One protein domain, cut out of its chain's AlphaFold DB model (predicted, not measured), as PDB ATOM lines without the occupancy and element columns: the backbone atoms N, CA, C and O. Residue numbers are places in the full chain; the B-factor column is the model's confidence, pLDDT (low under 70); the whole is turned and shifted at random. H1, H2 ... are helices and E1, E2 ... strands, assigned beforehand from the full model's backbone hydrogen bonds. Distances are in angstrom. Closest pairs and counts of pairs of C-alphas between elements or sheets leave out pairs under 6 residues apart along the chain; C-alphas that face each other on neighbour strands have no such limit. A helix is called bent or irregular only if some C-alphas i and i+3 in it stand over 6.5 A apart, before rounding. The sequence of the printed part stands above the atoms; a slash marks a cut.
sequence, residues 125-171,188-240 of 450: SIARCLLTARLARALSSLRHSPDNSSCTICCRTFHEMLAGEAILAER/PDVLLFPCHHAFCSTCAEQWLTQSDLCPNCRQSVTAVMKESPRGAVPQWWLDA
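AT A GLANCE: This is residues 125 to 171 and 188 to 240 of the 450 residues of the protein "RING-type domain-containing protein" of Leptomonas pyrrhocoris (UniProt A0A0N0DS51). A tiny two-strand hairpin, E1 and E2, forms the middle, with H1 over one side of it and H3 over the other. H2 leads away to one end of the longest axis, where its residues 166 to 171 stick out; H4 and H5 lie on the other side of the hairpin from H2, and residues 226 to 233, of which 226 and 227 belong to H4, stand free. No helix touches another, and long loops fill much of the rest. The printed part has 100 residues with five named helices and two named strands, in the order H1, H2, E1, E2, H3, H4, H5; the class is mostly helix, and the sheet, in the order E1, E2, is antiparallel. The whole is compact, with a radius of gyration of the C-alphas of 14.0 A and spans of 46 by 30 by 28 A.

IN THESE COORDINATES: H1 is residues 130 to 139, 14.2 A long, beginning at C-alpha 130 (215.621, 355.902, 178.830). H2 is residues 158 to 171, 21.0 A long; it is neither bent nor irregular, but only just: C-alphas 162 and 165 are 6.2 A apart. E1 is residues 190 to 192, 6.6 A, beginning at C-alpha 190 (211.335, 359.633, 186.968), and E2 is residues 198 to 200, 7.2 A. H3 is residues 201 to 208, 10.4 A; H4 is residues 221 to 227, 10.4 A. H5 is residues 235 to 240, 8.6 A, ending at C-alpha 240 (202.881, 364.926, 172.371).

HOW THE PARTS SIT: E1 and E2 form a hairpin with 148 degrees between their directions; N 191 and O 199 are 2.8 A apart and N 199 and O 191 2.9 A apart, both within hydrogen-bond range. H1 has 6 pairs of C-alphas within 8 A of E1, the closest being Ala 133 and Val 190 at 6.3 A. The closest C-alphas of E1 and H3 are those of Leu 191 and Ser 201, 5.1 A apart. H1 and H3 are apart. H1 and H2 are near each other, with 6 pairs of C-alphas within 10 A. The closest C-alphas of H2 and E1 are those of Phe 158 and Val 190, 7.8 A apart. H4 and H5 are both apart from E1 and E2. Every O i to N i+4 pair is within hydrogen-bond range in H1, H3, H4 and H5; in H2 it is 5 of 10.

THE WHOLE: The two C-alphas farthest apart are those of Arg 171 and Pro 229, at 46.1 A. Residues 172 to 187 are not printed, and C-alphas 171 and 188 are 17.0 A apart across the cut. Of the links that are printed whole, H1 to H2 and H3 to H4 are long. The mean pLDDT of the printed part is 75.8, and residues 125 to 148, 165 to 171 and 229 to 240 are under 70.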
ATOM      1  N   SER A 125     210.200 347.985 185.079       41.78
ATOM      2  CA  SER A 125     210.510 347.868 183.646       41.78
ATOM      3  C   SER A 125     209.863 348.971 182.796       41.78
ATOM      4  O   SER A 125     210.493 349.500 181.880       41.78
ATOM      5  N   ILE A 126     208.633 349.375 183.140       43.50
ATOM      6  CA  ILE A 126     207.947 350.524 182.526       43.50
ATOM      7  C   ILE A 126     208.662 351.839 182.898       43.50
ATOM      8  O   ILE A 126     208.806 352.719 182.052       43.50
ATOM      9  N   ALA A 127     209.170 351.950 184.132       47.62
ATOM     10  CA  ALA A 127     209.892 353.127 184.627       47.62
ATOM     11  C   ALA A 127     211.247 353.362 183.934       47.62
ATOM     12  O   ALA A 127     211.550 354.483 183.527       47.62
ATOM     13  N   ARG A 128     212.028 352.288 183.754       48.28
ATOM     14  CA  ARG A 128     213.438 352.292 183.311       48.28
ATOM     15  C   ARG A 128     213.678 352.571 181.831       48.28
ATOM     16  O   ARG A 128     214.803 352.431 181.343       48.28
ATOM     17  N   CYS A 129     212.649 352.912 181.066       45.28
ATOM     18  CA  CYS A 129     212.882 353.281 179.681       45.28
ATOM     19  C   CYS A 129     213.662 354.608 179.664       45.28
ATOM     20  O   CYS A 129     213.193 355.607 180.189       45.28
ATOM     21  N   LEU A 130     214.845 354.658 179.038       43.12
ATOM     22  CA  LEU A 130     215.621 355.902 178.830       43.12
ATOM     23  C   LEU A 130     214.787 357.023 178.174       43.12
ATOM     24  O   LEU A 130     215.110 358.210 178.274       43.12
ATOM     25  N   LEU A 131     213.686 356.638 177.527       48.56
ATOM     26  CA  LEU A 131     212.645 357.530 177.050       48.56
ATOM     27  C   LEU A 131     211.938 358.299 178.157       48.56
ATOM     28  O   LEU A 131     211.645 359.451 177.905       48.56
ATOM     29  N   THR A 132     211.706 357.759 179.353       52.62
ATOM     30  CA  THR A 132     211.016 358.461 180.449       52.62
ATOM     31  C   THR A 132     211.836 359.647 180.953       52.62
ATOM     32  O   THR A 132     211.284 360.716 181.188       52.62
ATOM     33  N   ALA A 133     213.165 359.515 181.019       47.84
ATOM     34  CA  ALA A 133     214.063 360.613 181.385       47.84
ATOM     35  C   ALA A 133     214.176 361.677 180.275       47.84
ATOM     36  O   ALA A 133     214.175 362.878 180.556       47.84
ATOM     37  N   ARG A 134     214.228 361.264 178.998       47.50
ATOM     38  CA  ARG A 134     214.215 362.199 177.857       47.50
ATOM     39  C   ARG A 134     212.850 362.863 177.655       47.50
ATOM     40  O   ARG A 134     212.825 364.054 177.369       47.50
ATOM     41  N   LEU A 135     211.745 362.154 177.892       54.09
ATOM     42  CA  LEU A 135     210.390 362.705 177.956       54.09
ATOM     43  C   LEU A 135     210.263 363.659 179.131       54.09
ATOM     44  O   LEU A 135     209.769 364.750 178.930       54.09
ATOM     45  N   ALA A 136     210.757 363.330 180.324       51.12
ATOM     46  CA  ALA A 136     210.741 364.259 181.454       51.12
ATOM     47  C   ALA A 136     211.500 365.556 181.124       51.12
ATOM     48  O   ALA A 136     211.019 366.650 181.413       51.12
ATOM     49  N   ARG A 137     212.647 365.452 180.439       49.91
ATOM     50  CA  ARG A 137     213.417 366.610 179.958       49.91
ATOM     51  C   ARG A 137     212.690 367.384 178.843       49.91
ATOM     52  O   ARG A 137     212.718 368.609 178.857       49.91
ATOM     53  N   ALA A 138     212.002 366.705 177.924       49.66
ATOM     54  CA  ALA A 138     211.199 367.329 176.867       49.66
ATOM     55  C   ALA A 138     209.910 367.982 177.405       49.66
ATOM     56  O   ALA A 138     209.559 369.088 177.006       49.66
ATOM     57  N   LEU A 139     209.247 367.356 178.377       49.94
ATOM     58  CA  LEU A 139     208.057 367.865 179.067       49.94
ATOM     59  C   LEU A 139     208.390 369.055 179.973       49.94
ATOM     60  O   LEU A 139     207.570 369.954 180.123       49.94
ATOM     61  N   SER A 140     209.615 369.112 180.503       49.47
ATOM     62  CA  SER A 140     210.137 370.303 181.189       49.47
ATOM     63  C   SER A 140     210.379 371.489 180.238       49.47
ATOM     64  O   SER A 140     210.538 372.612 180.702       49.47
ATOM     65  N   SER A 141     210.428 371.251 178.919       46.31
ATOM     66  CA  SER A 141     210.678 372.260 177.876       46.31
ATOM     67  C   SER A 141     209.382 372.728 177.197       46.31
ATOM     68  O   SER A 141     209.175 373.922 176.980       46.31
ATOM     69  N   LEU A 142     208.462 371.803 176.899       44.12
ATOM     70  CA  LEU A 142     207.192 372.113 176.247       44.12
ATOM     71  C   LEU A 142     206.095 372.402 177.290       44.12
ATOM     72  O   LEU A 142     205.477 371.508 177.864       44.12
ATOM     73  N   ARG A 143     205.811 373.694 177.486       42.88
ATOM     74  CA  ARG A 143     204.581 374.255 178.092       42.88
ATOM     75  C   ARG A 143     204.316 374.037 179.588       42.88
ATOM     76  O   ARG A 143     203.303 374.538 180.074       42.88
ATOM     77  N   HIS A 144     205.190 373.380 180.339       48.84
ATOM     78  CA  HIS A 144     205.019 373.266 181.789       48.84
ATOM     79  C   HIS A 144     205.745 374.425 182.479       48.84
ATOM     80  O   HIS A 144     206.949 374.594 182.294       48.84
ATOM     81  N   SER A 145     205.011 375.248 183.244       40.81
ATOM     82  CA  SER A 145     205.629 376.271 184.102       40.81
ATOM     83  C   SER A 145     206.724 375.605 184.948       40.81
ATOM     84  O   SER A 145     206.464 374.525 185.495       40.81
ATOM     85  N   PRO A 146     207.921 376.206 185.077       44.06
ATOM     86  CA  PRO A 146     209.044 375.637 185.827       44.06
ATOM     87  C   PRO A 146     208.704 375.270 187.284       44.06
ATOM     88  O   PRO A 146     209.405 374.454 187.885       44.06
ATOM     89  N   ASP A 147     207.595 375.773 187.828       50.12
ATOM     90  CA  ASP A 147     207.100 375.463 189.175       50.12
ATOM     91  C   ASP A 147     206.605 374.011 189.347       50.12
ATOM     92  O   ASP A 147     206.565 373.498 190.464       50.12
ATOM     93  N   ASN A 148     206.296 373.301 188.254       58.31
ATOM     94  CA  ASN A 148     205.862 371.896 188.292       58.31
ATOM     95  C   ASN A 148     207.028 370.896 188.207       58.31
ATOM     96  O   ASN A 148     206.814 369.692 188.065       58.31
ATOM     97  N   SER A 149     208.270 371.375 188.283       82.56
ATOM     98  CA  SER A 149     209.466 370.555 188.092       82.56
ATOM     99  C   SER A 149     209.958 369.857 189.369       82.56
ATOM    100  O   SER A 149     211.148 369.571 189.495       82.56
ATOM    101  N   SER A 150     209.077 369.558 190.325       95.00
ATOM    102  CA  SER A 150     209.442 368.812 191.534       95.00
ATOM    103  C   SER A 150     208.486 367.665 191.833       95.00
ATOM    104  O   SER A 150     207.294 367.707 191.532       95.00
ATOM    105  N   CYS A 151     209.028 366.610 192.437       96.12
ATOM    106  CA  CYS A 151     208.226 365.531 192.980       96.12
ATOM    107  C   CYS A 151     207.506 366.052 194.228       96.12
ATOM    108  O   CYS A 151     208.148 366.284 195.247       96.12
ATOM    109  N   THR A 152     206.182 366.192 194.189       96.44
ATOM    110  CA  THR A 152     205.406 366.737 195.322       96.44
ATOM    111  C   THR A 152     205.395 365.833 196.557       96.44
ATOM    112  O   THR A 152     205.035 366.283 197.639       96.44
ATOM    113  N   ILE A 153     205.820 364.570 196.422       96.25
ATOM    114  CA  ILE A 153     205.918 363.615 197.533       96.25
ATOM    115  C   ILE A 153     207.195 363.851 198.353       96.25
ATOM    116  O   ILE A 153     207.138 363.901 199.577       96.25
ATOM    117  N   CYS A 154     208.355 363.976 197.697       96.06
ATOM    118  CA  CYS A 154     209.648 364.156 198.378       96.06
ATOM    119  C   CYS A 154     210.191 365.591 198.313       96.06
ATOM    120  O   CYS A 154     211.271 365.857 198.837       96.06
ATOM    121  N   CYS A 155     209.467 366.488 197.644       95.94
ATOM    122  CA  CYS A 155     209.797 367.891 197.395       95.94
ATOM    123  C   CYS A 155     211.143 368.134 196.687       95.94
ATOM    124  O   CYS A 155     211.623 369.264 196.670       95.94
ATOM    125  N   ARG A 156     211.762 367.103 196.094       94.44
ATOM    126  CA  ARG A 156     212.994 367.248 195.304       94.44
ATOM    127  C   ARG A 156     212.667 367.691 193.890       94.44
ATOM    128  O   ARG A 156     211.742 367.157 193.268       94.44
ATOM    129  N   THR A 157     213.451 368.619 193.361       94.00
ATOM    130  CA  THR A 157     213.320 369.030 191.960       94.00
ATOM    131  C   THR A 157     213.815 367.917 191.029       94.00
ATOM    132  O   THR A 157     214.742 367.175 191.359       94.00
ATOM    133  N   PHE A 158     213.222 367.776 189.839       89.88
ATOM    134  CA  PHE A 158     213.712 366.832 188.827       89.88
ATOM    135  C   PHE A 158     215.129 367.185 188.389       89.88
ATOM    136  O   PHE A 158     215.912 366.289 188.089       89.88
ATOM    137  N   HIS A 159     215.490 368.470 188.425       89.31
ATOM    138  CA  HIS A 159     216.862 368.893 188.187       89.31
ATOM    139  C   HIS A 159     217.816 368.349 189.254       89.31
ATOM    140  O   HIS A 159     218.835 367.777 188.897       89.31
ATOM    141  N   GLU A 160     217.496 368.457 190.548       88.44
ATOM    142  CA  GLU A 160     218.313 367.869 191.622       88.44
ATOM    143  C   GLU A 160     218.384 366.346 191.537       88.44
ATOM    144  O   GLU A 160     219.426 365.775 191.838       88.44
ATOM    145  N   MET A 161     217.308 365.677 191.116       86.50
ATOM    146  CA  MET A 161     217.323 364.221 190.945       86.50
ATOM    147  C   MET A 161     218.231 363.799 189.789       86.50
ATOM    148  O   MET A 161     219.013 362.873 189.954       86.50
ATOM    149  N   LEU A 162     218.194 364.520 188.667       83.62
ATOM    150  CA  LEU A 162     219.073 364.267 187.522       83.62
ATOM    151  C   LEU A 162     220.521 364.734 187.766       83.62
ATOM    152  O   LEU A 162     221.453 364.172 187.200       83.62
ATOM    153  N   ALA A 163     220.727 365.778 188.573       84.25
ATOM    154  CA  ALA A 163     222.043 366.363 188.843       84.25
ATOM    155  C   ALA A 163     222.761 365.719 190.035       84.25
ATOM    156  O   ALA A 163     223.989 365.677 190.048       84.25
ATOM    157  N   GLY A 164     222.025 365.203 191.025       72.50
ATOM    158  CA  GLY A 164     222.586 364.519 192.194       72.50
ATOM    159  C   GLY A 164     223.441 363.309 191.821       72.50
ATOM    160  O   GLY A 164     224.337 362.928 192.566       72.50
ATOM    161  N   GLU A 165     223.233 362.768 190.626       62.41
ATOM    162  CA  GLU A 165     224.065 361.716 190.060       62.41
ATOM    163  C   GLU A 165     225.376 362.203 189.466       62.41
ATOM    164  O   GLU A 165     226.370 361.499 189.582       62.41
ATOM    165  N   ALA A 166     225.421 363.402 188.879       60.06
ATOM    166  CA  ALA A 166     226.670 363.939 188.343       60.06
ATOM    167  C   ALA A 166     227.723 364.092 189.454       60.06
ATOM    168  O   ALA A 166     228.911 363.916 189.217       60.06
ATOM    169  N   ILE A 167     227.273 364.356 190.685       57.69
ATOM    170  CA  ILE A 167     228.146 364.546 191.847       57.69
ATOM    171  C   ILE A 167     228.574 363.204 192.466       57.69
ATOM    172  O   ILE A 167     229.680 363.102 192.995       57.69
ATOM    173  N   LEU A 168     227.724 362.172 192.412       57.09
ATOM    174  CA  LEU A 168     228.072 360.838 192.921       57.09
ATOM    175  C   LEU A 168     228.915 360.039 191.920       57.09
ATOM    176  O   LEU A 168     229.845 359.357 192.337       57.09
ATOM    177  N   ALA A 169     228.678 360.206 190.615       58.41
ATOM    178  CA  ALA A 169     229.461 359.553 189.568       58.41
ATOM    179  C   ALA A 169     230.947 359.951 189.606       58.41
ATOM    180  O   ALA A 169     231.803 359.085 189.468       58.41
ATOM    181  N   GLU A 170     231.275 361.225 189.864       61.12
ATOM    182  CA  GLU A 170     232.681 361.658 189.981       61.12
ATOM    183  C   GLU A 170     233.370 361.122 191.242       61.12
ATOM    184  O   GLU A 170     234.586 360.946 191.263       61.12
ATOM    185  N   ARG A 171     232.606 360.846 192.303       57.94
ATOM    186  CA  ARG A 171     233.157 360.360 193.572       57.94
ATOM    187  C   ARG A 171     233.362 358.845 193.577       57.94
ATOM    188  O   ARG A 171     234.323 358.364 194.172       57.94
ATOM    189  N   PRO A 188     218.010 357.629 189.611       73.19
ATOM    190  CA  PRO A 188     216.695 357.901 190.149       73.19
ATOM    191  C   PRO A 188     215.741 358.091 188.970       73.19
ATOM    192  O   PRO A 188     215.641 359.165 188.378       73.19
ATOM    193  N   ASP A 189     215.054 357.009 188.618       88.69
ATOM    194  CA  ASP A 189     214.070 357.011 187.547       88.69
ATOM    195  C   ASP A 189     212.957 358.017 187.876       88.69
ATOM    196  O   ASP A 189     212.481 358.109 189.010       88.69
ATOM    197  N   VAL A 190     212.522 358.777 186.873       93.56
ATOM    198  CA  VAL A 190     211.335 359.633 186.968       93.56
ATOM    199  C   VAL A 190     210.165 358.872 186.364       93.56
ATOM    200  O   VAL A 190     210.253 358.390 185.238       93.56
ATOM    201  N   LEU A 191     209.062 358.780 187.102       93.69
ATOM    202  CA  LEU A 191     207.817 358.170 186.654       93.69
ATOM    203  C   LEU A 191     206.796 359.250 186.296       93.69
ATOM    204  O   LEU A 191     206.498 360.121 187.111       93.69
ATOM    205  N   LEU A 192     206.239 359.166 185.087       95.00
ATOM    206  CA  LEU A 192     205.164 360.038 184.618       95.00
ATOM    207  C   LEU A 192     203.830 359.291 184.678       95.00
ATOM    208  O   LEU A 192     203.673 358.234 184.068       95.00
ATOM    209  N   PHE A 193     202.864 359.834 185.413       94.88
ATOM    210  CA  PHE A 193     201.515 359.273 185.459       94.88
ATOM    211  C   PHE A 193     200.715 359.638 184.196       94.88
ATOM    212  O   PHE A 193     201.039 360.622 183.531       94.88
ATOM    213  N   PRO A 194     199.616 358.920 183.881       94.00
ATOM    214  CA  PRO A 194     198.770 359.218 182.719       94.00
ATOM    215  C   PRO A 194     198.139 360.618 182.736       94.00
ATOM    216  O   PRO A 194     197.759 361.138 181.699       94.00
ATOM    217  N   CYS A 195     198.037 361.234 183.915       94.00
ATOM    218  CA  CYS A 195     197.595 362.616 184.099       94.00
ATOM    219  C   CYS A 195     198.727 363.654 183.942       94.00
ATOM    220  O   CYS A 195     198.558 364.801 184.347       94.00
ATOM    221  N   HIS A 196     199.887 363.238 183.426       93.81
ATOM    222  CA  HIS A 196     201.092 364.041 183.175       93.81
ATOM    223  C   HIS A 196     201.785 364.633 184.410       93.81
ATOM    224  O   HIS A 196     202.684 365.460 184.281       93.81
ATOM    225  N   HIS A 197     201.435 364.186 185.614       95.00
ATOM    226  CA  HIS A 197     202.219 364.513 186.801       95.00
ATOM    227  C   HIS A 197     203.418 363.574 186.917       95.00
ATOM    228  O   HIS A 197     203.275 362.352 186.823       95.00
ATOM    229  N   ALA A 198     204.595 364.159 187.117       95.38
ATOM    230  CA  ALA A 198     205.844 363.436 187.283       95.38
ATOM    231  C   ALA A 198     206.188 363.267 188.768       95.38
ATOM    232  O   ALA A 198     205.886 364.127 189.596       95.38
ATOM    233  N   PHE A 199     206.846 362.161 189.099       95.94
ATOM    234  CA  PHE A 199     207.294 361.831 190.448       95.94
ATOM    235  C   PHE A 199     208.616 361.067 190.390       95.94
ATOM    236  O   PHE A 199     208.959 360.468 189.372       95.94
ATOM    237  N   CYS A 200     209.351 361.050 191.499       95.62
ATOM    238  CA  CYS A 200     210.470 360.127 191.649       95.62
ATOM    239  C   CYS A 200     209.942 358.678 191.654       95.62
ATOM    240  O   CYS A 200     208.874 358.433 192.220       95.62
ATOM    241  N   SER A 201     210.639 357.730 191.026       94.56
ATOM    242  CA  SER A 201     210.153 356.353 190.856       94.56
ATOM    243  C   SER A 201     209.831 355.691 192.188       94.56
ATOM    244  O   SER A 201     208.738 355.165 192.368       94.56
ATOM    245  N   THR A 202     210.726 355.830 193.164       94.94
ATOM    246  CA  THR A 202     210.541 355.310 194.523       94.94
ATOM    247  C   THR A 202     209.328 355.932 195.219       94.94
ATOM    248  O   THR A 202     208.546 355.223 195.848       94.94
ATOM    249  N   CYS A 203     209.119 357.241 195.051       96.81
ATOM    250  CA  CYS A 203     207.972 357.969 195.590       96.81
ATOM    251  C   CYS A 203     206.657 357.473 194.976       96.81
ATOM    252  O   CYS A 203     205.685 357.222 195.685       96.81
ATOM    253  N   ALA A 204     206.630 357.342 193.648       96.31
ATOM    254  CA  ALA A 204     205.469 356.880 192.902       96.31
ATOM    255  C   ALA A 204     205.123 355.427 193.234       96.31
ATOM    256  O   ALA A 204     203.960 355.133 193.487       96.31
ATOM    257  N   GLU A 205     206.110 354.532 193.277       95.81
ATOM    258  CA  GLU A 205     205.912 353.131 193.652       95.81
ATOM    259  C   GLU A 205     205.347 353.022 195.068       95.81
ATOM    260  O   GLU A 205     204.310 352.389 195.269       95.81
ATOM    261  N   GLN A 206     205.964 353.701 196.041       97.19
ATOM    262  CA  GLN A 206     205.490 353.695 197.424       97.19
ATOM    263  C   GLN A 206     204.065 354.249 197.542       97.19
ATOM    264  O   GLN A 206     203.252 353.691 198.279       97.19
ATOM    265  N   TRP A 207     203.733 355.302 196.797       97.44
ATOM    266  CA  TRP A 207     202.383 355.855 196.773       97.44
ATOM    267  C   TRP A 207     201.367 354.879 196.168       97.44
ATOM    268  O   TRP A 207     200.317 354.637 196.763       97.44
ATOM    269  N   LEU A 208     201.702 354.257 195.035       96.12
ATOM    270  CA  LEU A 208     200.827 353.315 194.330       96.12
ATOM    271  C   LEU A 208     200.548 352.027 195.115       96.12
ATOM    272  O   LEU A 208     199.554 351.355 194.846       96.12
ATOM    273  N   THR A 209     201.367 351.692 196.120       96.69
ATOM    274  CA  THR A 209     201.028 350.610 197.065       96.69
ATOM    275  C   THR A 209     199.862 350.956 197.994       96.69
ATOM    276  O   THR A 209     199.195 350.048 198.490       96.69
ATOM    277  N   GLN A 210     199.600 352.246 198.228       97.88
ATOM    278  CA  GLN A 210     198.596 352.731 199.183       97.88
ATOM    279  C   GLN A 210     197.361 353.322 198.499       97.88
ATOM    280  O   GLN A 210     196.254 353.204 199.018       97.88
ATOM    281  N   SER A 211     197.535 353.965 197.343       97.75
ATOM    282  CA  SER A 211     196.459 354.625 196.609       97.75
ATOM    283  C   SER A 211     196.670 354.502 195.107       97.75
ATOM    284  O   SER A 211     197.778 354.670 194.613       97.75
ATOM    285  N   ASP A 212     195.595 354.270 194.358       97.19
ATOM    286  CA  ASP A 212     195.609 354.293 192.896       97.19
ATOM    287  C   ASP A 212     195.375 355.701 192.317       97.19
ATOM    288  O   ASP A 212     195.300 355.856 191.098       97.19
ATOM    289  N   LEU A 213     195.253 356.727 193.165       97.94
ATOM    290  CA  LEU A 213     194.978 358.103 192.760       97.94
ATOM    291  C   LEU A 213     196.269 358.917 192.662       97.94
ATOM    292  O   LEU A 213     197.148 358.818 193.515       97.94
ATOM    293  N   CYS A 214     196.373 359.786 191.659       97.56
ATOM    294  CA  CYS A 214     197.484 360.726 191.558       97.56
ATOM    295  C   CYS A 214     197.506 361.695 192.764       97.56
ATOM    296  O   CYS A 214     196.481 362.329 193.026       97.56
ATOM    297  N   PRO A 215     198.654 361.907 193.437       97.19
ATOM    298  CA  PRO A 215     198.768 362.868 194.540       97.19
ATOM    299  C   PRO A 215     198.342 364.298 194.175       97.19
ATOM    300  O   PRO A 215     197.777 365.004 195.006       97.19
ATOM    301  N   ASN A 216     198.587 364.717 192.927       96.19
ATOM    302  CA  ASN A 216     198.377 366.099 192.495       96.19
ATOM    303  C   ASN A 216     196.936 366.355 192.034       96.19
ATOM    304  O   ASN A 216     196.295 367.285 192.510       96.19
ATOM    305  N   CYS A 217     196.401 365.528 191.129       97.00
ATOM    306  CA  CYS A 217     195.065 365.746 190.553       97.00
ATOM    307  C   CYS A 217     193.988 364.769 191.031       97.00
ATOM    308  O   CYS A 217     192.838 364.895 190.619       97.00
ATOM    309  N   ARG A 218     194.340 363.781 191.866       97.25
ATOM    310  CA  ARG A 218     193.438 362.734 192.381       97.25
ATOM    311  C   ARG A 218     192.743 361.885 191.310       97.25
ATOM    312  O   ARG A 218     191.792 361.178 191.623       97.25
ATOM    313  N   GLN A 219     193.210 361.917 190.062       96.69
ATOM    314  CA  GLN A 219     192.719 361.022 189.012       96.69
ATOM    315  C   GLN A 219     193.239 359.599 189.243       96.69
ATOM    316  O   GLN A 219     194.397 359.428 189.631       96.69
ATOM    317  N   SER A 220     192.402 358.587 188.990       96.94
ATOM    318  CA  SER A 220     192.812 357.183 189.098       96.94
ATOM    319  C   SER A 220     193.798 356.829 187.987       96.94
ATOM    320  O   SER A 220     193.479 356.872 186.800       96.94
ATOM    321  N   VAL A 221     195.009 356.457 188.390       95.62
ATOM    322  CA  VAL A 221     196.091 356.015 187.506       95.62
ATOM    323  C   VAL A 221     195.703 354.709 186.817       95.62
ATOM    324  O   VAL A 221     195.952 354.534 185.626       95.62
ATOM    325  N   THR A 222     195.048 353.805 187.549       93.81
ATOM    326  CA  THR A 222     194.669 352.485 187.032       93.81
ATOM    327  C   THR A 222     193.477 352.546 186.082       93.81
ATOM    328  O   THR A 222     193.468 351.809 185.097       93.81
ATOM    329  N   ALA A 223     192.508 353.438 186.318       93.06
ATOM    330  CA  ALA A 223     191.368 353.624 185.419       93.06
ATOM    331  C   ALA A 223     191.823 354.097 184.032       93.06
ATOM    332  O   ALA A 223     191.491 353.463 183.034       93.06
ATOM    333  N   VAL A 224     192.685 355.120 183.976       87.94
ATOM    334  CA  VAL A 224     193.203 355.652 182.703       87.94
ATOM    335  C   VAL A 224     194.041 354.606 181.960       87.94
ATOM    336  O   VAL A 224     193.924 354.462 180.745       87.94
ATOM    337  N   MET A 225     194.850 353.822 182.679       83.44
ATOM    338  CA  MET A 225     195.613 352.729 182.065       83.44
ATOM    339  C   MET A 225     194.722 351.591 181.547       83.44
ATOM    340  O   MET A 225     195.078 350.944 180.567       83.44
ATOM    341  N   LYS A 226     193.572 351.336 182.185       88.31
ATOM    342  CA  LYS A 226     192.632 350.276 181.791       88.31
ATOM    343  C   LYS A 226     191.742 350.678 180.612       88.31
ATOM    344  O   LYS A 226     191.352 349.812 179.833       88.31
ATOM    345  N   GLU A 227     191.409 351.961 180.503       81.12
ATOM    346  CA  GLU A 227     190.590 352.512 179.417       81.12
ATOM    347  C   GLU A 227     191.366 352.662 178.107       81.12
ATOM    348  O   GLU A 227     190.749 352.678 177.044       81.12
ATOM    349  N   SER A 228     192.703 352.703 178.156       73.50
ATOM    350  CA  SER A 228     193.517 352.649 176.943       73.50
ATOM    351  C   SER A 228     193.345 351.271 176.291       73.50
ATOM    352  O   SER A 228     193.728 350.262 176.899       73.50
ATOM    353  N   PRO A 229     192.750 351.177 175.084       67.75
ATOM    354  CA  PRO A 229     192.540 349.896 174.429       67.75
ATOM    355  C   PRO A 229     193.883 349.180 174.301       67.75
ATOM    356  O   PRO A 229     194.887 349.786 173.937       67.75
ATOM    357  N   ARG A 230     193.905 347.900 174.680       52.81
ATOM    358  CA  ARG A 230     195.110 347.068 174.817       52.81
ATOM    359  C   ARG A 230     196.066 347.270 173.635       52.81
ATOM    360  O   ARG A 230     195.741 346.900 172.512       52.81
ATOM    361  N   GLY A 231     197.229 347.865 173.893       55.44
ATOM    362  CA  GLY A 231     198.274 348.085 172.886       55.44
ATOM    363  C   GLY A 231     198.150 349.371 172.062       55.44
ATOM    364  O   GLY A 231     199.081 349.702 171.330       55.44
ATOM    365  N   ALA A 232     197.066 350.136 172.202       63.16
ATOM    366  CA  ALA A 232     197.023 351.498 171.699       63.16
ATOM    367  C   ALA A 232     197.804 352.387 172.666       63.16
ATOM    368  O   ALA A 232     197.416 352.596 173.819       63.16
ATOM    369  N   VAL A 233     198.934 352.884 172.177       57.38
ATOM    370  CA  VAL A 233     199.646 353.993 172.794       57.38
ATOM    371  C   VAL A 233     198.636 355.126 173.010       57.38
ATOM    372  O   VAL A 233     197.934 355.467 172.054       57.38
ATOM    373  N   PRO A 234     198.503 355.677 174.232       61.16
ATOM    374  CA  PRO A 234     197.499 356.695 174.503       61.16
ATOM    375  C   PRO A 234     197.579 357.830 173.479       61.16
ATOM    376  O   PRO A 234     198.674 358.309 173.184       61.16
ATOM    377  N   GLN A 235     196.435 358.266 172.941       63.22
ATOM    378  CA  GLN A 235     196.386 359.286 171.883       63.22
ATOM    379  C   GLN A 235     197.161 360.554 172.277       63.22
ATOM    380  O   GLN A 235     197.917 361.078 171.470       63.22
ATOM    381  N   TRP A 236     197.081 360.968 173.547       66.88
ATOM    382  CA  TRP A 236     197.839 362.110 174.067       66.88
ATOM    383  C   TRP A 236     199.361 361.939 173.956       66.88
ATOM    384  O   TRP A 236     200.074 362.923 173.793       66.88
ATOM    385  N   TRP A 237     199.877 360.710 174.046       63.28
ATOM    386  CA  TRP A 237     201.307 360.431 173.915       63.28
ATOM    387  C   TRP A 237     201.735 360.541 172.454       63.28
ATOM    388  O   TRP A 237     202.774 361.126 172.165       63.28
ATOM    389  N   LEU A 238     200.903 360.042 171.532       69.44
ATOM    390  CA  LEU A 238     201.115 360.225 170.095       69.44
ATOM    391  C   LEU A 238     201.079 361.712 169.725       69.44
ATOM    392  O   LEU A 238     201.970 362.178 169.016       69.44
ATOM    393  N   ASP A 239     200.115 362.464 170.258       63.50
ATOM    394  CA  ASP A 239     199.984 363.903 170.023       63.50
ATOM    395  C   ASP A 239     201.206 364.667 170.572       63.50
ATOM    396  O   ASP A 239     201.806 365.464 169.854       63.50
ATOM    397  N   ALA A 240     201.677 364.332 171.780       55.78
ATOM    398  CA  ALA A 240     202.881 364.926 172.371       55.78
ATOM    399  C   ALA A 240     204.169 364.652 171.569       55.78
ATOM    400  O   ALA A 240     205.112 365.438 171.644       55.78
TER     401      ALA A 240